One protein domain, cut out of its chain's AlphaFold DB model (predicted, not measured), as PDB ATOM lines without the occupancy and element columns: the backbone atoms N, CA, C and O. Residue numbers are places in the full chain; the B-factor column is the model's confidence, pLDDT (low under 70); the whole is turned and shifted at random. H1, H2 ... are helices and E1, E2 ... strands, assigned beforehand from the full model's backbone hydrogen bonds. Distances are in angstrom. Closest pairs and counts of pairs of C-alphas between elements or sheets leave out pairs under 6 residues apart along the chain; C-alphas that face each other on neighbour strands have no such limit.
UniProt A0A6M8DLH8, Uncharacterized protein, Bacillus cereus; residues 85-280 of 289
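AT A GLANCE: This is residues 85 to 280 of the 289 residues of an uncharacterized protein of Bacillus cereus (UniProt A0A6M8DLH8). Two strongly twisted sheets, only partly face to face, make a sandwich at one end of the domain, and two helices with a strand hairpin make a head at the other. The branched sheet E1 E2 E3 E5 E7 E8 runs from the sandwich to the head, where the hairpin E9 and E10 packs on H2. The printed part has 196 residues with two named helices and twelve named strands, in the order E1 to E7, H1, E8, H2, E9 to E12; neighbour strands are antiparallel and the class is mixed. The whole is compact, with a radius of gyration of the C-alphas of 18.3 A and spans of 56 by 42 by 32 A.

HOW THE PARTS SIT: Strand E1, residues 85 to 89, and E3, residues 107 to 120, are neighbours, with N 87 and O 117 2.9 A apart, within hydrogen-bond range. E2, residues 96 to 104, bends by 61 degrees at residue 101 and forms a hairpin with E3, with N 100 and O 109 at 2.8 A. E1 and E2 lie on one side of E3 and E7, residues 177 to 187, on the other side, with N 116 and O 180 at 2.7 A. E5, residues 155 to 160, pairs with E7, N 159 and O 181 at 2.8 A; E8, residues 213 to 215, pairs with E2, N 97 and O 214 at 2.7 A. The second sheet runs E6, residues 170 to 172, E4, residues 126 to 135, E11, residues 261 to 268, and E12, residues 273 to 279, with N 128 and O 170 at 2.9 A, N 132 and O 265 at 2.8 A, and N 264 and O 276 at 2.9 A. The facing parts of this sandwich, two sheets face to face, are 8.8 A centre to centre. H1, residues 190 to 204, only grazes the branched sheet with residues 190 to 194. H2, residues 216 to 225, stands up from that sheet over E8, at a height of 9.8 A. H1 touches H2 with residues 196 to 200 alone, about perpendicular at 83 degrees; the closest C-alphas, of Ile 196 and Thr 223, are 5.7 A apart. E9, residues 235 to 241, and E10, residues 247 to 253, form a hairpin, with N 240 and O 248 at 2.9 A; the closest C-alphas of H2 and E9, of Lys 225 and Ala 239, are 5.8 A apart. Every O i to N i+4 pair is within hydrogen-bond range in H2, and 10 of 11 in H1.

IN THESE COORDINATES: E1 begins at C-alpha 85, (261.260, 536.185, 486.132). E3 is 38.7 A long, E7 31.1 A, E4 25.9 A and H1 20.3 A. E12 ends at C-alpha 279, (258.502, 538.175, 469.568).

THE WHOLE: The farthest C-alphas, of Asp 123 and Gly 205, are 58.1 A apart. The printed part has no cut; E4 to E5, residues 136 to 154, is the long link. The pLDDT is under 70 at residues 101 to 105, 137 to 146, 253 to 256 and 280.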
ATOM      1  N   ILE A  85     262.191 536.547 487.197       88.56
ATOM      2  CA  ILE A  85     261.260 536.185 486.132       88.56
ATOM      3  C   ILE A  85     261.065 537.410 485.247       88.56
ATOM      4  O   ILE A  85     260.806 538.510 485.737       88.56
ATOM      5  N   ILE A  86     261.190 537.218 483.937       89.06
ATOM      6  CA  ILE A  86     260.982 538.265 482.942       89.06
ATOM      7  C   ILE A  86     259.802 537.836 482.081       89.06
ATOM      8  O   ILE A  86     259.839 536.781 481.454       89.06
ATOM      9  N   ASN A  87     258.766 538.666 482.044       86.75
ATOM     10  CA  ASN A  87     257.633 538.506 481.144       86.75
ATOM     11  C   ASN A  87     257.596 539.683 480.174       86.75
ATOM     12  O   ASN A  87     257.850 540.820 480.566       86.75
ATOM     13  N   SER A  88     257.258 539.422 478.916       82.12
ATOM     14  CA  SER A  88     257.169 540.443 477.871       82.12
ATOM     15  C   SER A  88     255.745 540.599 477.357       82.12
ATOM     16  O   SER A  88     255.037 539.607 477.199       82.12
ATOM     17  N   PHE A  89     255.370 541.827 477.015       80.19
ATOM     18  CA  PHE A  89     254.078 542.175 476.436       80.19
ATOM     19  C   PHE A  89     254.282 542.845 475.082       80.19
ATOM     20  O   PHE A  89     255.172 543.688 474.920       80.19
ATOM     21  N   SER A  90     253.431 542.487 474.125       77.19
ATOM     22  CA  SER A  90     253.372 543.147 472.824       77.19
ATOM     23  C   SER A  90     253.047 544.643 472.971       77.19
ATOM     24  O   SER A  90     252.407 545.035 473.957       77.19
ATOM     25  N   PRO A  91     253.455 545.486 472.003       76.12
ATOM     26  CA  PRO A  91     253.082 546.894 471.983       76.12
ATOM     27  C   PRO A  91     251.559 547.050 472.059       76.12
ATOM     28  O   PRO A  91     250.815 546.335 471.388       76.12
ATOM     29  N   LYS A  92     251.080 547.989 472.880       76.00
ATOM     30  CA  LYS A  92     249.650 548.333 472.923       76.00
ATOM     31  C   LYS A  92     249.253 549.036 471.623       76.00
ATOM     32  O   LYS A  92     250.058 549.788 471.080       76.00
ATOM     33  N   MET A  93     247.998 548.900 471.193       80.75
ATOM     34  CA  MET A  93     247.473 549.603 470.007       80.75
ATOM     35  C   MET A  93     247.679 551.126 470.067       80.75
ATOM     36  O   MET A  93     248.022 551.755 469.072       80.75
ATOM     37  N   SER A  94     247.598 551.712 471.262       79.81
ATOM     38  CA  SER A  94     247.834 553.140 471.490       79.81
ATOM     39  C   SER A  94     249.313 553.548 471.577       79.81
ATOM     40  O   SER A  94     249.596 554.721 471.814       79.81
ATOM     41  N   SER A  95     250.264 552.609 471.489       81.75
ATOM     42  CA  SER A  95     251.695 552.930 471.586       81.75
ATOM     43  C   SER A  95     252.154 553.705 470.357       81.75
ATOM     44  O   SER A  95     251.676 553.464 469.249       81.75
ATOM     45  N   LYS A  96     253.062 554.661 470.559       87.06
ATOM     46  CA  LYS A  96     253.593 555.475 469.468       87.06
ATOM     47  C   LYS A  96     254.688 554.721 468.729       87.06
ATOM     48  O   LYS A  96     255.532 554.068 469.338       87.06
ATOM     49  N   VAL A  97     254.696 554.872 467.415       88.50
ATOM     50  CA  VAL A  97     255.680 554.306 466.507       88.50
ATOM     51  C   VAL A  97     256.177 555.385 465.561       88.50
ATOM     52  O   VAL A  97     255.421 556.235 465.088       88.50
ATOM     53  N   THR A  98     257.469 555.343 465.268       87.88
ATOM     54  CA  THR A  98     258.118 556.295 464.361       87.88
ATOM     55  C   THR A  98     259.008 555.552 463.388       87.88
ATOM     56  O   THR A  98     259.736 554.637 463.784       87.88
ATOM     57  N   PHE A  99     259.000 555.986 462.131       86.81
ATOM     58  CA  PHE A  99     259.977 555.550 461.141       86.81
ATOM     59  C   PHE A  99     261.161 556.509 461.168       86.81
ATOM     60  O   PHE A  99     261.077 557.595 460.624       86.81
ATOM     61  N   GLN A 100     262.272 556.132 461.783       82.25
ATOM     62  CA  GLN A 100     263.481 556.948 461.759       82.25
ATOM     63  C   GLN A 100     264.195 556.856 460.405       82.25
ATOM     64  O   GLN A 100     263.962 555.941 459.600       82.25
ATOM     65  N   GLU A 101     265.083 557.828 460.166       68.56
ATOM     66  CA  GLU A 101     265.947 557.853 458.992       68.56
ATOM     67  C   GLU A 101     266.720 556.538 458.804       68.56
ATOM     68  O   GLU A 101     266.945 555.738 459.711       68.56
ATOM     69  N   LYS A 102     267.085 556.306 457.546       68.19
ATOM     70  CA  LYS A 102     267.639 555.058 457.033       68.19
ATOM     71  C   LYS A 102     268.971 554.716 457.709       68.19
ATOM     72  O   LYS A 102     270.009 555.224 457.298       68.19
ATOM     73  N   LEU A 103     268.960 553.780 458.663       66.38
ATOM     74  CA  LEU A 103     270.193 553.188 459.205       66.38
ATOM     75  C   LEU A 103     270.982 552.433 458.115       66.38
ATOM     76  O   LEU A 103     272.204 552.335 458.161       66.38
ATOM     77  N   LEU A 104     270.264 551.900 457.120       69.06
ATOM     78  CA  LEU A 104     270.807 551.273 455.917       69.06
ATOM     79  C   LEU A 104     270.176 551.917 454.675       69.06
ATOM     80  O   LEU A 104     268.983 552.234 454.707       69.06
ATOM     81  N   PRO A 105     270.911 552.063 453.553       67.75
ATOM     82  CA  PRO A 105     270.372 552.646 452.328       67.75
ATOM     83  C   PRO A 105     269.056 551.980 451.912       67.75
ATOM     84  O   PRO A 105     268.991 550.777 451.671       67.75
ATOM     85  N   GLY A 106     267.990 552.777 451.854       70.56
ATOM     86  CA  GLY A 106     266.664 552.287 451.486       70.56
ATOM     87  C   GLY A 106     266.025 551.347 452.509       70.56
ATOM     88  O   GLY A 106     265.258 550.494 452.102       70.56
ATOM     89  N   ARG A 107     266.341 551.414 453.805       78.56
ATOM     90  CA  ARG A 107     265.619 550.632 454.824       78.56
ATOM     91  C   ARG A 107     265.350 551.501 456.048       78.56
ATOM     92  O   ARG A 107     266.300 551.816 456.768       78.56
ATOM     93  N   PRO A 108     264.102 551.951 456.257       87.81
ATOM     94  CA  PRO A 108     263.778 552.746 457.426       87.81
ATOM     95  C   PRO A 108     263.769 551.879 458.685       87.81
ATOM     96  O   PRO A 108     263.568 550.660 458.630       87.81
ATOM     97  N   LEU A 109     263.996 552.533 459.819       89.50
ATOM     98  CA  LEU A 109     263.999 551.908 461.133       89.50
ATOM     99  C   LEU A 109     262.687 552.238 461.847       89.50
ATOM    100  O   LEU A 109     262.426 553.395 462.153       89.50
ATOM    101  N   LEU A 110     261.863 551.234 462.114       90.56
ATOM    102  CA  LEU A 110     260.649 551.381 462.910       90.56
ATOM    103  C   LEU A 110     260.996 551.251 464.394       90.56
ATOM    104  O   LEU A 110     261.545 550.237 464.804       90.56
ATOM    105  N   THR A 111     260.656 552.250 465.197       90.12
ATOM    106  CA  THR A 111     260.787 552.183 466.661       90.12
ATOM    107  C   THR A 111     259.517 551.589 467.262       90.12
ATOM    108  O   THR A 111     258.439 552.135 467.024       90.12
ATOM    109  N   LEU A 112     259.640 550.491 468.015       88.00
ATOM    110  CA  LEU A 112     258.548 549.864 468.770       88.00
ATOM    111  C   LEU A 112     258.876 549.777 470.260       88.00
ATOM    112  O   LEU A 112     260.018 549.528 470.638       88.00
ATOM    113  N   GLU A 113     257.848 549.898 471.095       87.50
ATOM    114  CA  GLU A 113     257.960 549.778 472.548       87.50
ATOM    115  C   GLU A 113     257.369 548.452 473.033       87.50
ATOM    116  O   GLU A 113     256.184 548.181 472.831       87.50
ATOM    117  N   PHE A 114     258.182 547.631 473.699       87.31
ATOM    118  CA  PHE A 114     257.742 546.376 474.315       87.31
ATOM    119  C   PHE A 114     257.739 546.505 475.831       87.31
ATOM    120  O   PHE A 114     258.733 546.926 476.420       87.31
ATOM    121  N   GLY A 115     256.644 546.106 476.475       89.06
ATOM    122  CA  GLY A 115     256.586 546.053 477.933       89.06
ATOM    123  C   GLY A 115     257.352 544.840 478.455       89.06
ATOM    124  O   GLY A 115     257.186 543.740 477.937       89.06
ATOM    125  N   LEU A 116     258.150 545.019 479.501       90.44
ATOM    126  CA  LEU A 116     258.857 543.967 480.221       90.44
ATOM    127  C   LEU A 116     258.535 544.079 481.712       90.44
ATOM    128  O   LEU A 116     258.884 545.066 482.358       90.44
ATOM    129  N   LEU A 117     257.872 543.064 482.261       92.06
ATOM    130  CA  LEU A 117     257.681 542.917 483.699       92.06
ATOM    131  C   LEU A 117     258.801 542.044 484.251       92.06
ATOM    132  O   LEU A 117     258.899 540.863 483.920       92.06
ATOM    133  N   ILE A 118     259.630 542.648 485.091       92.94
ATOM    134  CA  ILE A 118     260.792 542.022 485.709       92.94
ATOM    135  C   ILE A 118     260.466 541.833 487.187       92.94
ATOM    136  O   ILE A 118     260.269 542.816 487.899       92.94
ATOM    137  N   ALA A 119     260.384 540.587 487.641       94.06
ATOM    138  CA  ALA A 119     260.019 540.234 489.008       94.06
ATOM    139  C   ALA A 119     261.179 539.535 489.713       94.06
ATOM    140  O   ALA A 119     261.689 538.534 489.213       94.06
ATOM    141  N   ASN A 120     261.579 540.043 490.877       95.19
ATOM    142  CA  ASN A 120     262.544 539.384 491.748       95.19
ATOM    143  C   ASN A 120     261.817 538.375 492.643       95.19
ATOM    144  O   ASN A 120     261.095 538.759 493.565       95.19
ATOM    145  N   THR A 121     262.023 537.089 492.378       92.12
ATOM    146  CA  THR A 121     261.423 535.990 493.151       92.12
ATOM    147  C   THR A 121     262.369 535.411 494.199       92.12
ATOM    148  O   THR A 121     262.010 534.448 494.872       92.12
ATOM    149  N   SER A 122     263.560 535.991 494.359       90.25
ATOM    150  CA  SER A 122     264.495 535.612 495.417       90.25
ATOM    151  C   SER A 122     264.187 536.306 496.745       90.25
ATOM    152  O   SER A 122     263.508 537.334 496.801       90.25
ATOM    153  N   ASP A 123     264.769 535.777 497.821       89.25
ATOM    154  CA  ASP A 123     264.624 536.308 499.182       89.25
ATOM    155  C   ASP A 123     265.498 537.552 499.452       89.25
ATOM    156  O   ASP A 123     265.492 538.093 500.560       89.25
ATOM    157  N   LYS A 124     266.268 538.028 498.461       89.81
ATOM    158  CA  LYS A 124     267.186 539.170 498.598       89.81
ATOM    159  C   LYS A 124     266.961 540.221 497.525       89.81
ATOM    160  O   LYS A 124     266.452 539.933 496.451       89.81
ATOM    161  N   SER A 125     267.375 541.453 497.802       93.69
ATOM    162  CA  SER A 125     267.359 542.511 496.792       93.69
ATOM    163  C   SER A 125     268.374 542.224 495.684       93.69
ATOM    164  O   SER A 125     269.519 541.876 495.971       93.69
ATOM    165  N   ILE A 126     267.973 542.431 494.434       94.38
ATOM    166  CA  ILE A 126     268.821 542.269 493.253       94.38
ATOM    167  C   ILE A 126     269.028 543.633 492.597       94.38
ATOM    168  O   ILE A 126     268.073 544.371 492.369       94.38
ATOM    169  N   SER A 127     270.274 543.959 492.260       94.56
ATOM    170  CA  SER A 127     270.606 545.144 491.465       94.56
ATOM    171  C   SER A 127     270.900 544.725 490.032       94.56
ATOM    172  O   SER A 127     271.935 544.102 489.784       94.56
ATOM    173  N   ILE A 128     270.028 545.085 489.091       93.56
ATOM    174  CA  ILE A 128     270.295 544.942 487.656       93.56
ATOM    175  C   ILE A 128     271.102 546.159 487.214       93.56
ATOM    176  O   ILE A 128     270.664 547.293 487.398       93.56
ATOM    177  N   ILE A 129     272.301 545.915 486.687       94.44
ATOM    178  CA  ILE A 129     273.284 546.963 486.375       94.44
ATOM    179  C   ILE A 129     273.478 547.178 484.879       94.44
ATOM    180  O   ILE A 129     273.978 548.223 484.480       94.44
ATOM    181  N   ASP A 130     273.123 546.187 484.068       93.12
ATOM    182  CA  ASP A 130     273.368 546.211 482.636       93.12
ATOM    183  C   ASP A 130     272.360 545.319 481.908       93.12
ATOM    184  O   ASP A 130     271.728 544.434 482.501       93.12
ATOM    185  N   TYR A 131     272.218 545.558 480.611       92.25
ATOM    186  CA  TYR A 131     271.399 544.755 479.729       92.25
ATOM    187  C   TYR A 131     271.976 544.707 478.319       92.25
ATOM    188  O   TYR A 131     272.642 545.624 477.842       92.25
ATOM    189  N   LYS A 132     271.638 543.637 477.612       91.44
ATOM    190  CA  LYS A 132     271.989 543.442 476.214       91.44
ATOM    191  C   LYS A 132     270.745 543.038 475.441       91.44
ATOM    192  O   LYS A 132     270.069 542.095 475.839       91.44
ATOM    193  N   LEU A 133     270.463 543.747 474.351       91.69
ATOM    194  CA  LEU A 133     269.399 543.418 473.406       91.69
ATOM    195  C   LEU A 133     270.020 542.931 472.095       91.69
ATOM    196  O   LEU A 133     270.828 543.638 471.492       91.69
ATOM    197  N   GLU A 134     269.625 541.743 471.648       89.88
ATOM    198  CA  GLU A 134     270.092 541.136 470.400       89.88
ATOM    199  C   GLU A 134     268.938 540.528 469.610       89.88
ATOM    200  O   GLU A 134     267.902 540.153 470.158       89.88
ATOM    201  N   GLN A 135     269.129 540.384 468.300       86.50
ATOM    202  CA  GLN A 135     268.235 539.595 467.466       86.50
ATOM    203  C   GLN A 135     268.813 538.189 467.267       86.50
ATOM    204  O   GLN A 135     269.856 538.016 466.642       86.50
ATOM    205  N   VAL A 136     268.110 537.161 467.743       84.00
ATOM    206  CA  VAL A 136     268.646 535.784 467.805       84.00
ATOM    207  C   VAL A 136     268.141 534.852 466.708       84.00
ATOM    208  O   VAL A 136     268.709 533.785 466.490       84.00
ATOM    209  N   SER A 137     267.098 535.245 465.973       68.88
ATOM    210  CA  SER A 137     266.604 534.456 464.841       68.88
ATOM    211  C   SER A 137     267.121 535.007 463.514       68.88
ATOM    212  O   SER A 137     266.732 536.097 463.079       68.88
ATOM    213  N   LYS A 138     267.956 534.210 462.832       60.72
ATOM    214  CA  LYS A 138     268.193 534.354 461.392       60.72
ATOM    215  C   LYS A 138     266.948 533.833 460.682       60.72
ATOM    216  O   LYS A 138     266.849 532.646 460.391       60.72
ATOM    217  N   SER A 139     265.985 534.706 460.398       57.41
ATOM    218  CA  SER A 139     264.927 534.362 459.448       57.41
ATOM    219  C   SER A 139     265.595 533.906 458.148       57.41
ATOM    220  O   SER A 139     266.394 534.674 457.597       57.41
ATOM    221  N   SER A 140     265.315 532.678 457.686       50.84
ATOM    222  CA  SER A 140     265.860 532.162 456.425       50.84
ATOM    223  C   SER A 140     265.723 533.220 455.330       50.84
ATOM    224  O   SER A 140     264.674 533.871 455.271       50.84
ATOM    225  N   PRO A 141     266.741 533.413 454.472       50.81
ATOM    226  CA  PRO A 141     266.681 534.382 453.388       50.81
ATOM    227  C   PRO A 141     265.647 533.932 452.348       50.81
ATOM    228  O   PRO A 141     265.979 533.388 451.303       50.81
ATOM    229  N   LYS A 142     264.364 534.164 452.623       52.12
ATOM    230  CA  LYS A 142     263.348 534.277 451.584       52.12
ATOM    231  C   LYS A 142     263.497 535.680 451.003       52.12
ATOM    232  O   LYS A 142     263.536 536.659 451.749       52.12
ATOM    233  N   ASN A 143     263.651 535.765 449.685       55.75
ATOM    234  CA  ASN A 143     263.823 537.017 448.936       55.75
ATOM    235  C   ASN A 143     265.110 537.804 449.281       55.75
ATOM    236  O   ASN A 143     265.140 539.025 449.166       55.75
ATOM    237  N   GLY A 144     266.178 537.129 449.729       58.81
ATOM    238  CA  GLY A 144     267.505 537.741 449.918       58.81
ATOM    239  C   GLY A 144     267.652 538.696 451.114       58.81
ATOM    240  O   GLY A 144     268.743 539.214 451.349       58.81
ATOM    241  N   PHE A 145     266.600 538.919 451.907       66.50
ATOM    242  CA  PHE A 145     266.678 539.737 453.117       66.50
ATOM    243  C   PHE A 145     266.899 538.850 454.346       66.50
ATOM    244  O   PHE A 145     266.070 537.997 454.653       66.50
ATOM    245  N   SER A 146     267.972 539.093 455.094       69.94
ATOM    246  CA  SER A 146     268.179 538.559 456.444       69.94
ATOM    247  C   SER A 146     268.283 539.728 457.415       69.94
ATOM    248  O   SER A 146     268.804 540.788 457.062       69.94
ATOM    249  N   TYR A 147     267.735 539.557 458.615       73.44
ATOM    250  CA  TYR A 147     267.935 540.552 459.654       73.44
ATOM    251  C   TYR A 147     269.341 540.398 460.244       73.44
ATOM    252  O   TYR A 147     269.748 539.265 460.532       73.44
ATOM    253  N   PRO A 148     270.091 541.495 460.425       76.50
ATOM    254  CA  PRO A 148     271.349 541.442 461.152       76.50
ATOM    255  C   PRO A 148     271.098 541.059 462.616       76.50
ATOM    256  O   PRO A 148     270.136 541.514 463.225       76.50
ATOM    257  N   ILE A 149     271.987 540.237 463.181       77.88
ATOM    258  CA  ILE A 149     271.941 539.818 464.596       77.88
ATOM    259  C   ILE A 149     272.097 541.032 465.525       77.88
ATOM    260  O   ILE A 149     271.453 541.123 466.567       77.88
ATOM    261  N   PHE A 150     272.947 541.977 465.119       78.19
ATOM    262  CA  PHE A 150     273.266 543.185 465.864       78.19
ATOM    263  C   PHE A 150     273.405 544.373 464.910       78.19
ATOM    264  O   PHE A 150     273.991 544.243 463.833       78.19
ATOM    265  N   TYR A 151     272.861 545.524 465.302       84.06
ATOM    266  CA  TYR A 151     272.992 546.791 464.587       84.06
ATOM    267  C   TYR A 151     272.740 547.968 465.536       84.06
ATOM    268  O   TYR A 151     272.005 547.835 466.511       84.06
ATOM    269  N   SER A 152     273.337 549.129 465.248       81.88
ATOM    270  CA  SER A 152     273.340 550.287 466.160       81.88
ATOM    271  C   SER A 152     271.951 550.843 466.475       81.88
ATOM    272  O   SER A 152     271.746 551.373 467.557       81.88
ATOM    273  N   GLY A 153     270.992 550.700 465.559       84.44
ATOM    274  CA  GLY A 153     269.607 551.126 465.762       84.44
ATOM    275  C   GLY A 153     268.722 550.138 466.529       84.44
ATOM    276  O   GLY A 153     267.553 550.443 466.723       84.44
ATOM    277  N   LEU A 154     269.219 548.957 466.919       88.81
ATOM    278  CA  LEU A 154     268.396 547.927 467.566       88.81
ATOM    279  C   LEU A 154     267.963 548.351 468.971       88.81
ATOM    280  O   LEU A 154     266.788 548.253 469.313       88.81
ATOM    281  N   ASN A 155     268.921 548.803 469.777       89.75
ATOM    282  CA  ASN A 155     268.684 549.235 471.142       89.75
ATOM    283  C   ASN A 155     268.532 550.757 471.186       89.75
ATOM    284  O   ASN A 155     269.492 551.479 470.924       89.75
ATOM    285  N   GLN A 156     267.338 551.231 471.529       88.31
ATOM    286  CA  GLN A 156     267.020 552.656 471.632       88.31
ATOM    287  C   GLN A 156     266.696 553.078 473.077       88.31
ATOM    288  O   GLN A 156     266.118 554.143 473.294       88.31
ATOM    289  N   GLY A 157     267.070 552.252 474.060       88.38
ATOM    290  CA  GLY A 157     266.929 552.549 475.482       88.38
ATOM    291  C   GLY A 157     265.658 551.996 476.127       88.38
ATOM    292  O   GLY A 157     264.903 551.218 475.536       88.38
ATOM    293  N   PHE A 158     265.434 552.414 477.373       87.19
ATOM    294  CA  PHE A 158     264.265 552.055 478.169       87.19
ATOM    295  C   PHE A 158     263.461 553.280 478.576       87.19
ATOM    296  O   PHE A 158     264.005 554.365 478.782       87.19
ATOM    297  N   THR A 159     262.175 553.067 478.809       87.44
ATOM    298  CA  THR A 159     261.301 554.011 479.493       87.44
ATOM    299  C   THR A 159     260.572 553.343 480.655       87.44
ATOM    300  O   THR A 159     260.326 552.136 480.663       87.44
ATOM    301  N   GLU A 160     260.251 554.120 481.681       86.12
ATOM    302  CA  GLU A 160     259.335 553.711 482.740       86.12
ATOM    303  C   GLU A 160     257.881 553.858 482.271       86.12
ATOM    304  O   GLU A 160     257.592 554.371 481.188       86.12
ATOM    305  N   ALA A 161     256.931 553.400 483.089       80.44
ATOM    306  CA  ALA A 161     255.510 553.459 482.749       80.44
ATOM    307  C   ALA A 161     254.955 554.885 482.593       80.44
ATOM    308  O   ALA A 161     253.925 555.061 481.947       80.44
ATOM    309  N   ASP A 162     255.626 555.892 483.156       81.06
ATOM    310  CA  ASP A 162     255.289 557.307 482.981       81.06
ATOM    311  C   ASP A 162     255.927 557.932 481.722       81.06
ATOM    312  O   ASP A 162     255.759 559.125 481.471       81.06
ATOM    313  N   GLY A 163     256.650 557.135 480.925       76.81
ATOM    314  CA  GLY A 163     257.311 557.559 479.693       76.81
ATOM    315  C   GLY A 163     258.675 558.221 479.895       76.81
ATOM    316  O   GLY A 163     259.323 558.559 478.901       76.81
ATOM    317  N   LYS A 164     259.144 558.395 481.138       85.06
ATOM    318  CA  LYS A 164     260.501 558.897 481.396       85.06
ATOM    319  C   LYS A 164     261.534 557.844 481.040       85.06
ATOM    320  O   LYS A 164     261.276 556.652 481.156       85.06
ATOM    321  N   GLU A 165     262.714 558.287 480.627       85.75
ATOM    322  CA  GLU A 165     263.840 557.392 480.378       85.75
ATOM    323  C   GLU A 165     264.193 556.615 481.653       85.75
ATOM    324  O   GLU A 165     264.376 557.204 482.723       85.75
ATOM    325  N   ALA A 166     264.247 555.286 481.549       83.00
ATOM    326  CA  ALA A 166     264.614 554.444 482.676       83.00
ATOM    327  C   ALA A 166     266.137 554.308 482.719       83.00
ATOM    328  O   ALA A 166     266.755 553.767 481.801       83.00
ATOM    329  N   ASN A 167     266.733 554.770 483.814       82.19
ATOM    330  CA  ASN A 167     268.172 554.683 484.023       82.19
ATOM    331  C   ASN A 167     268.547 553.391 484.758       82.19
ATOM    332  O   ASN A 167     267.858 552.957 485.684       82.19
ATOM    333  N   MET A 168     269.671 552.799 484.355       86.06
ATOM    334  CA  MET A 168     270.345 551.739 485.104       86.06
ATOM    335  C   MET A 168     271.264 552.354 486.179       86.06
ATOM    336  O   MET A 168     271.793 553.446 485.964       86.06
ATOM    337  N   PRO A 169     271.521 551.663 487.304       91.12
ATOM    338  CA  PRO A 169     270.936 550.386 487.708       91.12
ATOM    339  C   PRO A 169     269.526 550.551 488.287       91.12
ATOM    340  O   PRO A 169     269.194 551.600 488.837       91.12
ATOM    341  N   PHE A 170     268.723 549.487 488.263       89.62
ATOM    342  CA  PHE A 170     267.521 549.415 489.097       89.62
ATOM    343  C   PHE A 170     267.627 548.290 490.123       89.62
ATOM    344  O   PHE A 170     268.108 547.189 489.844       89.62
ATOM    345  N   ILE A 171     267.182 548.602 491.338       93.69
ATOM    346  CA  ILE A 171     267.186 547.696 492.482       93.69
ATOM    347  C   ILE A 171     265.776 547.135 492.624       93.69
ATOM    348  O   ILE A 171     264.828 547.902 492.770       93.69
ATOM    349  N   LEU A 172     265.657 545.812 492.594       93.88
ATOM    350  CA  LEU A 172     264.427 545.082 492.877       93.88
ATOM    351  C   LEU A 172     264.546 544.466 494.265       93.88
ATOM    352  O   LEU A 172     265.390 543.593 494.480       93.88
ATOM    353  N   LYS A 173     263.714 544.887 495.215       96.00
ATOM    354  CA  LYS A 173     263.611 544.235 496.526       96.00
ATOM    355  C   LYS A 173     263.076 542.808 496.378       96.00
ATOM    356  O   LYS A 173     262.520 542.447 495.344       96.00
ATOM    357  N   ALA A 174     263.250 541.995 497.417       94.19
ATOM    358  CA  ALA A 174     262.670 540.655 497.466       94.19
ATOM    359  C   ALA A 174     261.147 540.720 497.237       94.19
ATOM    360  O   ALA A 174     260.454 541.494 497.904       94.19
ATOM    361  N   GLY A 175     260.642 539.953 496.268       92.69
ATOM    362  CA  GLY A 175     259.230 539.945 495.864       92.69
ATOM    363  C   GLY A 175     258.772 541.150 495.030       92.69
ATOM    364  O   GLY A 175     257.601 541.215 494.654       92.69
ATOM    365  N   GLU A 176     259.646 542.117 494.734       95.69
ATOM    366  CA  GLU A 176     259.288 543.300 493.950       95.69
ATOM    367  C   GLU A 176     259.202 542.981 492.455       95.69
ATOM    368  O   GLU A 176     259.984 542.200 491.910       95.69
ATOM    369  N   SER A 177     258.258 543.632 491.775       93.25
ATOM    370  CA  SER A 177     258.143 543.607 490.319       93.25
ATOM    371  C   SER A 177     258.214 545.022 489.759       93.25
ATOM    372  O   SER A 177     257.559 545.926 490.277       93.25
ATOM    373  N   LYS A 178     258.967 545.208 488.673       91.19
ATOM    374  CA  LYS A 178     259.085 546.481 487.957       91.19
ATOM    375  C   LYS A 178     258.686 546.299 486.497       91.19
ATOM    376  O   LYS A 178     259.177 545.397 485.822       91.19
ATOM    377  N   LEU A 179     257.794 547.164 486.018       90.62
ATOM    378  CA  LEU A 179     257.441 547.267 484.604       90.62
ATOM    379  C   LEU A 179     258.329 548.324 483.943       90.62
ATOM    380  O   LEU A 179     258.318 549.485 484.352       90.62
ATOM    381  N   VAL A 180     259.068 547.919 482.917       90.12
ATOM    382  CA  VAL A 180     259.854 548.807 482.053       90.12
ATOM    383  C   VAL A 180     259.444 548.590 480.605       90.12
ATOM    384  O   VAL A 180     258.956 547.521 480.251       90.12
ATOM    385  N   TYR A 181     259.636 549.587 479.756       89.31
ATOM    386  CA  TYR A 181     259.368 549.499 478.329       89.31
ATOM    387  C   TYR A 181     260.686 549.597 477.577       89.31
ATOM    388  O   TYR A 181     261.438 550.547 477.770       89.31
ATOM    389  N   ILE A 182     260.996 548.608 476.742       89.75
ATOM    390  CA  ILE A 182     262.193 548.627 475.902       89.75
ATOM    391  C   ILE A 182     261.855 549.181 474.522       89.75
ATOM    392  O   ILE A 182     260.941 548.690 473.851       89.75
ATOM    393  N   LYS A 183     262.616 550.186 474.085       89.44
ATOM    394  CA  LYS A 183     262.535 550.745 472.735       89.44
ATOM    395  C   LYS A 183     263.423 549.923 471.811       89.44
ATOM    396  O   LYS A 183     264.650 549.947 471.907       89.44
ATOM    397  N   THR A 184     262.777 549.153 470.946       89.19
ATOM    398  CA  THR A 184     263.425 548.274 469.975       89.19
ATOM    399  C   THR A 184     263.269 548.863 468.580       89.19
ATOM    400  O   THR A 184     262.150 549.020 468.087       89.19
ATOM    401  N   GLY A 185     264.387 549.142 467.920       89.81
ATOM    402  CA  GLY A 185     264.381 549.438 466.495       89.81
ATOM    403  C   GLY A 185     264.194 548.158 465.682       89.81
ATOM    404  O   GLY A 185     264.753 547.113 466.013       89.81
ATOM    405  N   ILE A 186     263.403 548.231 464.615       88.50
ATOM    406  CA  ILE A 186     263.134 547.140 463.676       88.50
ATOM    407  C   ILE A 186     263.402 547.636 462.261       88.50
ATOM    408  O   ILE A 186     262.794 548.597 461.793       88.50
ATOM    409  N   ILE A 187     264.309 546.969 461.552       87.56
ATOM    410  CA  ILE A 187     264.587 547.279 460.146       87.56
ATOM    411  C   ILE A 187     263.401 546.834 459.291       87.56
ATOM    412  O   ILE A 187     263.109 545.640 459.206       87.56
ATOM    413  N   VAL A 188     262.770 547.779 458.599       88.25
ATOM    414  CA  VAL A 188     261.648 547.492 457.700       88.25
ATOM    415  C   VAL A 188     262.171 547.281 456.272       88.25
ATOM    416  O   VAL A 188     262.932 548.115 455.768       88.25
ATOM    417  N   PRO A 189     261.800 546.179 455.591       86.75
ATOM    418  CA  PRO A 189     262.114 545.980 454.179       86.75
ATOM    419  C   PRO A 189     261.617 547.140 453.304       86.75
ATOM    420  O   PRO A 189     260.532 547.679 453.521       86.75
ATOM    421  N   GLN A 190     262.398 547.533 452.293       87.06
ATOM    422  CA  GLN A 190     262.054 548.680 451.439       87.06
ATOM    423  C   GLN A 190     260.726 548.486 450.701       87.06
ATOM    424  O   GLN A 190     259.981 549.446 450.511       87.06
ATOM    425  N   ASP A 191     260.437 547.263 450.262       89.12
ATOM    426  CA  ASP A 191     259.197 546.890 449.585       89.12
ATOM    427  C   ASP A 191     257.989 547.004 450.525       89.12
ATOM    428  O   ASP A 191     256.986 547.613 450.147       89.12
ATOM    429  N   ALA A 192     258.118 546.512 451.762       90.81
ATOM    430  CA  ALA A 192     257.112 546.670 452.808       90.81
ATOM    431  C   ALA A 192     256.844 548.149 453.100       90.81
ATOM    432  O   ALA A 192     255.708 548.610 452.981       90.81
ATOM    433  N   PHE A 193     257.896 548.926 453.376       92.12
ATOM    434  CA  PHE A 193     257.755 550.357 453.634       92.12
ATOM    435  C   PHE A 193     257.117 551.103 452.457       92.12
ATOM    436  O   PHE A 193     256.237 551.931 452.664       92.12
ATOM    437  N   SER A 194     257.525 550.808 451.220       92.62
ATOM    438  CA  SER A 194     256.993 551.495 450.034       92.62
ATOM    439  C   SER A 194     255.489 551.264 449.870       92.62
ATOM    440  O   SER A 194     254.763 552.209 449.565       92.62
ATOM    441  N   LYS A 195     255.013 550.036 450.113       95.12
ATOM    442  CA  LYS A 195     253.585 549.692 450.057       95.12
ATOM    443  C   LYS A 195     252.787 550.333 451.195       95.12
ATOM    444  O   LYS A 195     251.756 550.944 450.929       95.12
ATOM    445  N   ILE A 196     253.291 550.266 452.430       95.12
ATOM    446  CA  ILE A 196     252.658 550.901 453.602       95.12
ATOM    447  C   ILE A 196     252.574 552.421 453.402       95.12
ATOM    448  O   ILE A 196     251.518 553.024 453.575       95.12
ATOM    449  N   ASN A 197     253.663 553.046 452.954       94.81
ATOM    450  CA  ASN A 197     253.712 554.479 452.675       94.81
ATOM    451  C   ASN A 197     252.763 554.885 451.533       94.81
ATOM    452  O   ASN A 197     252.167 555.959 451.583       94.81
ATOM    453  N   ALA A 198     252.592 554.040 450.510       96.31
ATOM    454  CA  ALA A 198     251.616 554.281 449.449       96.31
ATOM    455  C   ALA A 198     250.175 554.240 449.983       96.31
ATOM    456  O   ALA A 198     249.400 555.145 449.672       96.31
ATOM    457  N   ALA A 199     249.837 553.255 450.826       95.94
ATOM    458  CA  ALA A 199     248.535 553.178 451.494       95.94
ATOM    459  C   ALA A 199     248.268 554.412 452.370       95.94
ATOM    460  O   ALA A 199     247.216 555.038 452.250       95.94
ATOM    461  N   TYR A 200     249.256 554.824 453.166       95.62
ATOM    462  CA  TYR A 200     249.184 556.045 453.967       95.62
ATOM    463  C   TYR A 200     248.975 557.299 453.102       95.62
ATOM    464  O   TYR A 200     248.106 558.126 453.387       95.62
ATOM    465  N   LYS A 201     249.744 557.435 452.012       96.12
ATOM    466  CA  LYS A 201     249.688 558.594 451.112       96.12
ATOM    467  C   LYS A 201     248.357 558.705 450.371       96.12
ATOM    468  O   LYS A 201     247.896 559.826 450.167       96.12
ATOM    469  N   MET A 202     247.750 557.585 449.980       95.44
ATOM    470  CA  MET A 202     246.437 557.583 449.323       95.44
ATOM    471  C   MET A 202     245.350 558.211 450.201       95.44
ATOM    472  O   MET A 202     244.450 558.856 449.676       95.44
ATOM    473  N   GLU A 203     245.454 558.071 451.522       91.00
ATOM    474  CA  GLU A 203     244.445 558.577 452.455       91.00
ATOM    475  C   GLU A 203     244.763 559.972 453.004       91.00
ATOM    476  O   GLU A 203     243.857 560.757 453.263       91.00
ATOM    477  N   ASN A 204     246.049 560.305 453.152       93.12
ATOM    478  CA  ASN A 204     246.485 561.541 453.809       93.12
ATOM    479  C   ASN A 204     247.074 562.588 452.845       93.12
ATOM    480  O   ASN A 204     247.498 563.658 453.280       93.12
ATOM    481  N   GLY A 205     247.203 562.273 451.551       94.00
ATOM    482  CA  GLY A 205     247.796 563.143 450.523       94.00
ATOM    483  C   GLY A 205     249.321 563.315 450.609       94.00
ATOM    484  O   GLY A 205     249.956 563.744 449.643       94.00
ATOM    485  N   LYS A 206     249.941 562.931 451.729       93.69
ATOM    486  CA  LYS A 206     251.389 563.001 451.985       93.69
ATOM    487  C   LYS A 206     251.932 561.654 452.451       93.69
ATOM    488  O   LYS A 206     251.206 560.868 453.043       93.69
ATOM    489  N   GLY A 207     253.208 561.391 452.174       91.50
ATOM    490  CA  GLY A 207     253.887 560.193 452.672       91.50
ATOM    491  C   GLY A 207     254.246 560.289 454.158       91.50
ATOM    492  O   GLY A 207     254.212 561.369 454.749       91.50
ATOM    493  N   ILE A 208     254.626 559.152 454.732       90.75
ATOM    494  CA  ILE A 208     255.190 559.021 456.074       90.75
ATOM    495  C   ILE A 208     256.536 559.757 456.107       90.75
ATOM    496  O   ILE A 208     257.455 559.420 455.354       90.75
ATOM    497  N   SER A 209     256.645 560.772 456.965       86.50
ATOM    498  CA  SER A 209     257.896 561.485 457.232       86.50
ATOM    499  C   SER A 209     258.636 560.872 458.424       86.50
ATOM    500  O   SER A 209     257.993 560.252 459.272       86.50
ATOM    501  N   PRO A 210     259.959 561.086 458.560       81.56
ATOM    502  CA  PRO A 210     260.714 560.501 459.665       81.56
ATOM    503  C   PRO A 210     260.292 560.967 461.068       81.56
ATOM    504  O   PRO A 210     260.513 560.292 462.066       81.56
ATOM    505  N   THR A 211     259.686 562.150 461.133       81.94
ATOM    506  CA  THR A 211     259.171 562.780 462.353       81.94
ATOM    507  C   THR A 211     257.700 562.474 462.620       81.94
ATOM    508  O   THR A 211     257.147 562.969 463.598       81.94
ATOM    509  N   LEU A 212     257.037 561.725 461.733       87.38
ATOM    510  CA  LEU A 212     255.637 561.382 461.918       87.38
ATOM    511  C   LEU A 212     255.523 560.309 463.001       87.38
ATOM    512  O   LEU A 212     256.026 559.196 462.837       87.38
ATOM    513  N   GLU A 213     254.828 560.650 464.079       89.56
ATOM    514  CA  GLU A 213     254.370 559.688 465.074       89.56
ATOM    515  C   GLU A 213     253.036 559.107 464.610       89.56
ATOM    516  O   GLU A 213     252.077 559.845 464.382       89.56
ATOM    517  N   LEU A 214     252.996 557.787 464.460       91.56
ATOM    518  CA  LEU A 214     251.765 557.023 464.302       91.56
ATOM    519  C   LEU A 214     251.505 556.266 465.602       91.56
ATOM    520  O   LEU A 214     252.427 555.981 466.362       91.56
ATOM    521  N   THR A 215     250.263 555.900 465.858       91.25
ATOM    522  CA  THR A 215     249.935 554.839 466.810       91.25
ATOM    523  C   THR A 215     250.199 553.469 466.181       91.25
ATOM    524  O   THR A 215     250.259 553.319 464.955       91.25
ATOM    525  N   TYR A 216     250.366 552.443 467.010       88.44
ATOM    526  CA  TYR A 216     250.496 551.070 466.532       88.44
ATOM    527  C   TYR A 216     249.220 550.600 465.815       88.44
ATOM    528  O   TYR A 216     249.318 549.900 464.812       88.44
ATOM    529  N   GLU A 217     248.046 551.069 466.253       90.25
ATOM    530  CA  GLU A 217     246.756 550.867 465.579       90.25
ATOM    531  C   GLU A 217     246.740 551.462 464.165       90.25
ATOM    532  O   GLU A 217     246.383 550.782 463.204       90.25
ATOM    533  N   GLU A 218     247.197 552.711 464.012       93.19
ATOM    534  CA  GLU A 218     247.333 553.355 462.701       93.19
ATOM    535  C   GLU A 218     248.298 552.587 461.799       93.19
ATOM    536  O   GLU A 218     248.016 552.365 460.619       93.19
ATOM    537  N   LEU A 219     249.437 552.153 462.344       92.62
ATOM    538  CA  LEU A 219     250.377 551.330 461.594       92.62
ATOM    539  C   LEU A 219     249.721 550.024 461.134       92.62
ATOM    540  O   LEU A 219     249.857 549.670 459.962       92.62
ATOM    541  N   GLU A 220     249.010 549.326 462.020       90.94
ATOM    542  CA  GLU A 220     248.340 548.068 461.688       90.94
ATOM    543  C   GLU A 220     247.284 548.277 460.596       90.94
ATOM    544  O   GLU A 220     247.317 547.590 459.569       90.94
ATOM    545  N   PHE A 221     246.453 549.308 460.732       93.12
ATOM    546  CA  PHE A 221     245.487 549.718 459.718       93.12
ATOM    547  C   PHE A 221     246.134 549.900 458.332       93.12
ATOM    548  O   PHE A 221     245.655 549.346 457.335       93.12
ATOM    549  N   TYR A 222     247.265 550.609 458.250       94.88
ATOM    550  CA  TYR A 222     247.964 550.813 456.976       94.88
ATOM    551  C   TYR A 222     248.691 549.564 456.467       94.88
ATOM    552  O   TYR A 222     248.790 549.388 455.250       94.88
ATOM    553  N   THR A 223     249.158 548.672 457.344       93.62
ATOM    554  CA  THR A 223     249.716 547.374 456.922       93.62
ATOM    555  C   THR A 223     248.654 546.463 456.305       93.62
ATOM    556  O   THR A 223     248.916 545.816 455.289       93.62
ATOM    557  N   ILE A 224     247.430 546.473 456.846       93.44
ATOM    558  CA  ILE A 224     246.302 545.696 456.315       93.44
ATOM    559  C   ILE A 224     245.861 546.263 454.966       93.44
ATOM    560  O   ILE A 224     245.781 545.510 453.996       93.44
ATOM    561  N   LYS A 225     245.693 547.590 454.848       94.06
ATOM    562  CA  LYS A 225     245.411 548.236 453.550       94.06
ATOM    563  C   LYS A 225     246.478 547.945 452.497       94.06
ATOM    564  O   LYS A 225     246.165 547.784 451.320       94.06
ATOM    565  N   ALA A 226     247.741 547.885 452.908       94.69
ATOM    566  CA  ALA A 226     248.856 547.564 452.026       94.69
ATOM    567  C   ALA A 226     248.993 546.054 451.732       94.69
ATOM    568  O   ALA A 226     249.844 545.675 450.920       94.69
ATOM    569  N   GLN A 227     248.187 545.206 452.386       93.25
ATOM    570  CA  GLN A 227     248.251 543.739 452.347       93.25
ATOM    571  C   GLN A 227     249.654 543.185 452.656       93.25
ATOM    572  O   GLN A 227     250.065 542.132 452.153       93.25
ATOM    573  N   ILE A 228     250.424 543.917 453.468       91.25
ATOM    574  CA  ILE A 228     251.798 543.576 453.831       91.25
ATOM    575  C   ILE A 228     252.146 544.123 455.216       91.25
ATOM    576  O   ILE A 228     251.902 545.292 455.508       91.25
ATOM    577  N   ASP A 229     252.746 543.290 456.065       89.88
ATOM    578  CA  ASP A 229     253.216 543.719 457.382       89.88
ATOM    579  C   ASP A 229     254.591 544.407 457.317       89.88
ATOM    580  O   ASP A 229     255.294 544.398 456.302       89.88
ATOM    581  N   VAL A 230     255.014 544.976 458.446       89.25
ATOM    582  CA  VAL A 230     256.317 545.654 458.596       89.25
ATOM    583  C   VAL A 230     257.533 544.742 458.398       89.25
ATOM    584  O   VAL A 230     258.653 545.228 458.262       89.25
ATOM    585  N   ASN A 231     257.332 543.425 458.372       86.19
ATOM    586  CA  ASN A 231     258.371 542.427 458.135       86.19
ATOM    587  C   ASN A 231     258.366 541.905 456.685       86.19
ATOM    588  O   ASN A 231     259.215 541.082 456.332       86.19
ATOM    589  N   GLY A 232     257.448 542.388 455.841       86.31
ATOM    590  CA  GLY A 232     257.294 541.971 454.449       86.31
ATOM    591  C   GLY A 232     256.428 540.724 454.250       86.31
ATOM    592  O   GLY A 232     256.423 540.152 453.159       86.31
ATOM    593  N   ASN A 233     255.704 540.272 455.275       86.44
ATOM    594  CA  ASN A 233     254.769 539.160 455.143       86.44
ATOM    595  C   ASN A 233     253.471 539.618 454.494       86.44
ATOM    596  O   ASN A 233     252.976 540.701 454.793       86.44
ATOM    597  N   LYS A 234     252.876 538.752 453.672       88.00
ATOM    598  CA  LYS A 234     251.523 538.968 453.158       88.00
ATOM    599  C   LYS A 234     250.527 538.999 454.323       88.00
ATOM    600  O   LYS A 234     250.547 538.103 455.169       88.00
ATOM    601  N   VAL A 235     249.652 539.997 454.311       88.06
ATOM    602  CA  VAL A 235     248.506 540.117 455.218       88.06
ATOM    603  C   VAL A 235     247.240 540.011 454.380       88.06
ATOM    604  O   VAL A 235     247.144 540.635 453.324       88.06
ATOM    605  N   GLU A 236     246.289 539.200 454.831       87.62
ATOM    606  CA  GLU A 236     244.955 539.123 454.244       87.62
ATOM    607  C   GLU A 236     243.978 539.799 455.198       87.62
ATOM    608  O   GLU A 236     244.078 539.637 456.411       87.62
ATOM    609  N   GLY A 237     243.068 540.604 454.665       87.50
ATOM    610  CA  GLY A 237     242.170 541.393 455.490       87.50
ATOM    611  C   GLY A 237     241.617 542.600 454.763       87.50
ATOM    612  O   GLY A 237     241.967 542.863 453.609       87.50
ATOM    613  N   ASP A 238     240.767 543.324 455.474       88.25
ATOM    614  CA  ASP A 238     240.210 544.590 455.023       88.25
ATOM    615  C   ASP A 238     240.254 545.605 456.167       88.25
ATOM    616  O   ASP A 238     240.178 545.240 457.345       88.25
ATOM    617  N   ALA A 239     240.427 546.873 455.814       90.81
ATOM    618  CA  ALA A 239     240.615 547.964 456.755       90.81
ATOM    619  C   ALA A 239     239.896 549.218 456.254       90.81
ATOM    620  O   ALA A 239     240.204 549.768 455.191       90.81
ATOM    621  N   SER A 240     238.951 549.699 457.054       91.50
ATOM    622  CA  SER A 240     238.113 550.854 456.746       91.50
ATOM    623  C   SER A 240     237.978 551.775 457.956       91.50
ATOM    624  O   SER A 240     238.308 551.405 459.083       91.50
ATOM    625  N   LYS A 241     237.537 553.007 457.714       89.94
ATOM    626  CA  LYS A 241     237.109 553.905 458.782       89.94
ATOM    627  C   LYS A 241     235.592 553.893 458.828       89.94
ATOM    628  O   LYS A 241     234.958 553.967 457.775       89.94
ATOM    629  N   ASP A 242     235.028 553.788 460.023       88.50
ATOM    630  CA  ASP A 242     233.588 553.920 460.205       88.50
ATOM    631  C   ASP A 242     233.124 555.369 459.967       88.50
ATOM    632  O   ASP A 242     233.909 556.275 459.666       88.50
ATOM    633  N   THR A 243     231.822 555.606 460.107       86.31
ATOM    634  CA  THR A 243     231.220 556.935 459.919       86.31
ATOM    635  C   THR A 243     231.696 557.979 460.935       86.31
ATOM    636  O   THR A 243     231.505 559.172 460.704       86.31
ATOM    637  N   GLN A 244     232.324 557.557 462.034       87.19
ATOM    638  CA  GLN A 244     232.909 558.412 463.070       87.19
ATOM    639  C   GLN A 244     234.426 558.592 462.881       87.19
ATOM    640  O   GLN A 244     235.063 559.309 463.650       87.19
ATOM    641  N   GLY A 245     235.009 557.968 461.852       82.88
ATOM    642  CA  GLY A 245     236.441 557.994 461.576       82.88
ATOM    643  C   GLY A 245     237.257 556.977 462.378       82.88
ATOM    644  O   GLY A 245     238.486 556.987 462.270       82.88
ATOM    645  N   LYS A 246     236.610 556.100 463.156       87.31
ATOM    646  CA  LYS A 246     237.274 555.040 463.919       87.31
ATOM    647  C   LYS A 246     237.773 553.956 462.970       87.31
ATOM    648  O   LYS A 246     237.074 553.564 462.038       87.31
ATOM    649  N   MET A 247     238.984 553.465 463.212       87.44
ATOM    650  CA  MET A 247     239.573 552.386 462.425       87.44
ATOM    651  C   MET A 247     238.892 551.060 462.754       87.44
ATOM    652  O   MET A 247     238.726 550.702 463.918       87.44
ATOM    653  N   VAL A 248     238.495 550.341 461.710       86.19
ATOM    654  CA  VAL A 248     237.910 549.004 461.793       86.19
ATOM    655  C   VAL A 248     238.658 548.129 460.808       86.19
ATOM    656  O   VAL A 248     238.709 548.427 459.611       86.19
ATOM    657  N   PHE A 249     239.258 547.056 461.303       85.50
ATOM    658  CA  PHE A 249     239.994 546.134 460.462       85.50
ATOM    659  C   PHE A 249     239.885 544.702 460.965       85.50
ATOM    660  O   PHE A 249     239.829 544.438 462.163       85.50
ATOM    661  N   ILE A 250     239.873 543.775 460.014       82.06
ATOM    662  CA  ILE A 250     239.931 542.339 460.265       82.06
ATOM    663  C   ILE A 250     241.108 541.827 459.458       82.06
ATOM    664  O   ILE A 250     241.203 542.106 458.262       82.06
ATOM    665  N   SER A 251     242.004 541.078 460.096       80.50
ATOM    666  CA  SER A 251     243.114 540.455 459.390       80.50
ATOM    667  C   SER A 251     243.322 539.008 459.799       80.50
ATOM    668  O   SER A 251     243.088 538.610 460.940       80.50
ATOM    669  N   SER A 252     243.784 538.220 458.837       75.81
ATOM    670  CA  SER A 252     244.360 536.905 459.051       75.81
ATOM    671  C   SER A 252     245.827 536.942 458.622       75.81
ATOM    672  O   SER A 252     246.214 537.510 457.594       75.81
ATOM    673  N   LYS A 253     246.681 536.348 459.454       69.12
ATOM    674  CA  LYS A 253     248.105 536.176 459.164       69.12
ATOM    675  C   LYS A 253     248.341 534.723 458.773       69.12
ATOM    676  O   LYS A 253     247.753 533.811 459.346       69.12
ATOM    677  N   SER A 254     249.193 534.508 457.775       67.12
ATOM    678  CA  SER A 254     249.599 533.159 457.377       67.12
ATOM    679  C   SER A 254     250.333 532.453 458.522       67.12
ATOM    680  O   SER A 254     251.079 533.079 459.266       67.12
ATOM    681  N   ASN A 255     250.209 531.128 458.621       63.62
ATOM    682  CA  ASN A 255     250.920 530.330 459.629       63.62
ATOM    683  C   ASN A 255     252.451 530.310 459.429       63.62
ATOM    684  O   ASN A 255     253.177 529.823 460.290       63.62
ATOM    685  N   ASN A 256     252.962 530.805 458.293       66.88
ATOM    686  CA  ASN A 256     254.389 530.798 457.950       66.88
ATOM    687  C   ASN A 256     254.929 532.223 457.757       66.88
ATOM    688  O   ASN A 256     255.410 532.591 456.680       66.88
ATOM    689  N   VAL A 257     254.785 533.031 458.804       73.81
ATOM    690  CA  VAL A 257     255.155 534.449 458.853       73.81
ATOM    691  C   VAL A 257     256.560 534.660 459.415       73.81
ATOM    692  O   VAL A 257     257.023 533.973 460.327       73.81
ATOM    693  N   ARG A 258     257.265 535.633 458.843       74.50
ATOM    694  CA  ARG A 258     258.594 536.070 459.258       74.50
ATOM    695  C   ARG A 258     258.473 537.064 460.402       74.50
ATOM    696  O   ARG A 258     258.048 538.195 460.181       74.50
ATOM    697  N   HIS A 259     258.953 536.694 461.581       77.56
ATOM    698  CA  HIS A 259     259.021 537.616 462.709       77.56
ATOM    699  C   HIS A 259     260.427 537.668 463.300       77.56
ATOM    700  O   HIS A 259     261.042 536.614 463.510       77.56
ATOM    701  N   PRO A 260     260.966 538.872 463.565       79.62
ATOM    702  CA  PRO A 260     262.186 538.978 464.340       79.62
ATOM    703  C   PRO A 260     261.939 538.396 465.739       79.62
ATOM    704  O   PRO A 260     260.870 538.557 466.330       79.62
ATOM    705  N   THR A 261     262.931 537.663 466.236       85.12
ATOM    706  CA  THR A 261     262.974 537.202 467.626       85.12
ATOM    707  C   THR A 261     264.080 537.958 468.315       85.12
ATOM    708  O   THR A 261     265.226 537.915 467.851       85.12
ATOM    709  N   PHE A 262     263.730 538.615 469.405       87.75
ATOM    710  CA  PHE A 262     264.654 539.383 470.208       87.75
ATOM    711  C   PHE A 262     264.988 538.610 471.474       87.75
ATOM    712  O   PHE A 262     264.155 537.881 472.014       87.75
ATOM    713  N   GLU A 263     266.222 538.757 471.922       90.88
ATOM    714  CA  GLU A 263     266.708 538.243 473.187       90.88
ATOM    715  C   GLU A 263     267.214 539.418 474.004       90.88
ATOM    716  O   GLU A 263     268.042 540.205 473.540       90.88
ATOM    717  N   ILE A 264     266.697 539.528 475.219       91.88
ATOM    718  CA  ILE A 264     267.182 540.465 476.212       91.88
ATOM    719  C   ILE A 264     267.891 539.693 477.315       91.88
ATOM    720  O   ILE A 264     267.356 538.727 477.858       91.88
ATOM    721  N   THR A 265     269.101 540.123 477.644       93.69
ATOM    722  CA  THR A 265     269.881 539.584 478.758       93.69
ATOM    723  C   THR A 265     270.107 540.687 479.775       93.69
ATOM    724  O   THR A 265     270.750 541.677 479.444       93.69
ATOM    725  N   PHE A 266     269.617 540.520 481.000       94.06
ATOM    726  CA  PHE A 266     269.926 541.397 482.132       94.06
ATOM    727  C   PHE A 266     271.084 540.834 482.941       94.06
ATOM    728  O   PHE A 266     271.117 539.633 483.209       94.06
ATOM    729  N   LYS A 267     271.999 541.703 483.372       95.00
ATOM    730  CA  LYS A 267     273.130 541.344 484.228       95.00
ATOM    731  C   LYS A 267     273.003 542.011 485.592       95.00
ATOM    732  O   LYS A 267     272.737 543.213 485.686       95.00
ATOM    733  N   THR A 268     273.219 541.241 486.652       94.94
ATOM    734  CA  THR A 268     273.182 541.744 488.029       94.94
ATOM    735  C   THR A 268     274.560 542.164 488.523       94.94
ATOM    736  O   THR A 268     275.590 541.752 487.981       94.94
ATOM    737  N   ALA A 269     274.590 542.980 489.578       93.25
ATOM    738  CA  ALA A 269     275.827 543.386 490.248       93.25
ATOM    739  C   ALA A 269     276.643 542.185 490.760       93.25
ATOM    740  O   ALA A 269     277.870 542.226 490.753       93.25
ATOM    741  N   SER A 270     275.963 541.098 491.131       90.94
ATOM    742  CA  SER A 270     276.569 539.832 491.557       90.94
ATOM    743  C   SER A 270     277.159 539.015 490.397       90.94
ATOM    744  O   SER A 270     277.769 537.975 490.628       90.94
ATOM    745  N   GLY A 271     276.980 539.465 489.150       91.12
ATOM    746  CA  GLY A 271     277.503 538.816 487.949       91.12
ATOM    747  C   GLY A 271     276.584 537.764 487.324       91.12
ATOM    748  O   GLY A 271     276.988 537.150 486.338       91.12
ATOM    749  N   ASN A 272     275.367 537.571 487.844       91.94
ATOM    750  CA  ASN A 272     274.392 536.655 487.249       91.94
ATOM    751  C   ASN A 272     273.754 537.274 486.002       91.94
ATOM    752  O   ASN A 272     273.611 538.494 485.907       91.94
ATOM    753  N   SER A 273     273.337 536.417 485.070       93.50
ATOM    754  CA  SER A 273     272.680 536.823 483.829       93.50
ATOM    755  C   SER A 273     271.329 536.136 483.684       93.50
ATOM    756  O   SER A 273     271.231 534.917 483.819       93.50
ATOM    757  N   PHE A 274     270.303 536.917 483.358       93.56
ATOM    758  CA  PHE A 274     268.933 536.458 483.154       93.56
ATOM    759  C   PHE A 274     268.510 536.779 481.728       93.56
ATOM    760  O   PHE A 274     268.511 537.940 481.323       93.56
ATOM    761  N   MET A 275     268.180 535.744 480.964       93.12
ATOM    762  CA  MET A 275     267.901 535.834 479.534       93.12
ATOM    763  C   MET A 275     266.417 535.585 479.272       93.12
ATOM    764  O   MET A 275     265.849 534.626 479.791       93.12
ATOM    765  N   HIS A 276     265.812 536.412 478.423       91.88
ATOM    766  CA  HIS A 276     264.422 536.282 477.994       91.88
ATOM    767  C   HIS A 276     264.287 536.518 476.495       91.88
ATOM    768  O   HIS A 276     264.927 537.411 475.942       91.88
ATOM    769  N   LYS A 277     263.434 535.733 475.833       90.00
ATOM    770  CA  LYS A 277     263.137 535.887 474.404       90.00
ATOM    771  C   LYS A 277     261.727 536.411 474.218       90.00
ATOM    772  O   LYS A 277     260.802 535.932 474.867       90.00
ATOM    773  N   TYR A 278     261.565 537.350 473.296       86.12
ATOM    774  CA  TYR A 278     260.262 537.889 472.934       86.12
ATOM    775  C   TYR A 278     260.126 538.070 471.422       86.12
ATOM    776  O   TYR A 278     261.106 538.163 470.672       86.12
ATOM    777  N   HIS A 279     258.876 538.094 470.973       78.69
ATOM    778  CA  HIS A 279     258.502 538.175 469.568       78.69
ATOM    779  C   HIS A 279     257.542 539.343 469.360       78.69
ATOM    780  O   HIS A 279     256.720 539.637 470.220       78.69
ATOM    781  N   GLN A 280     257.610 539.974 468.188       66.75
ATOM    782  CA  GLN A 280     256.693 541.061 467.833       66.75
ATOM    783  C   GLN A 280     255.223 540.609 467.759       66.75
ATOM    784  O   GLN A 280     254.329 541.393 468.047       66.75
TER     785      GLN A 280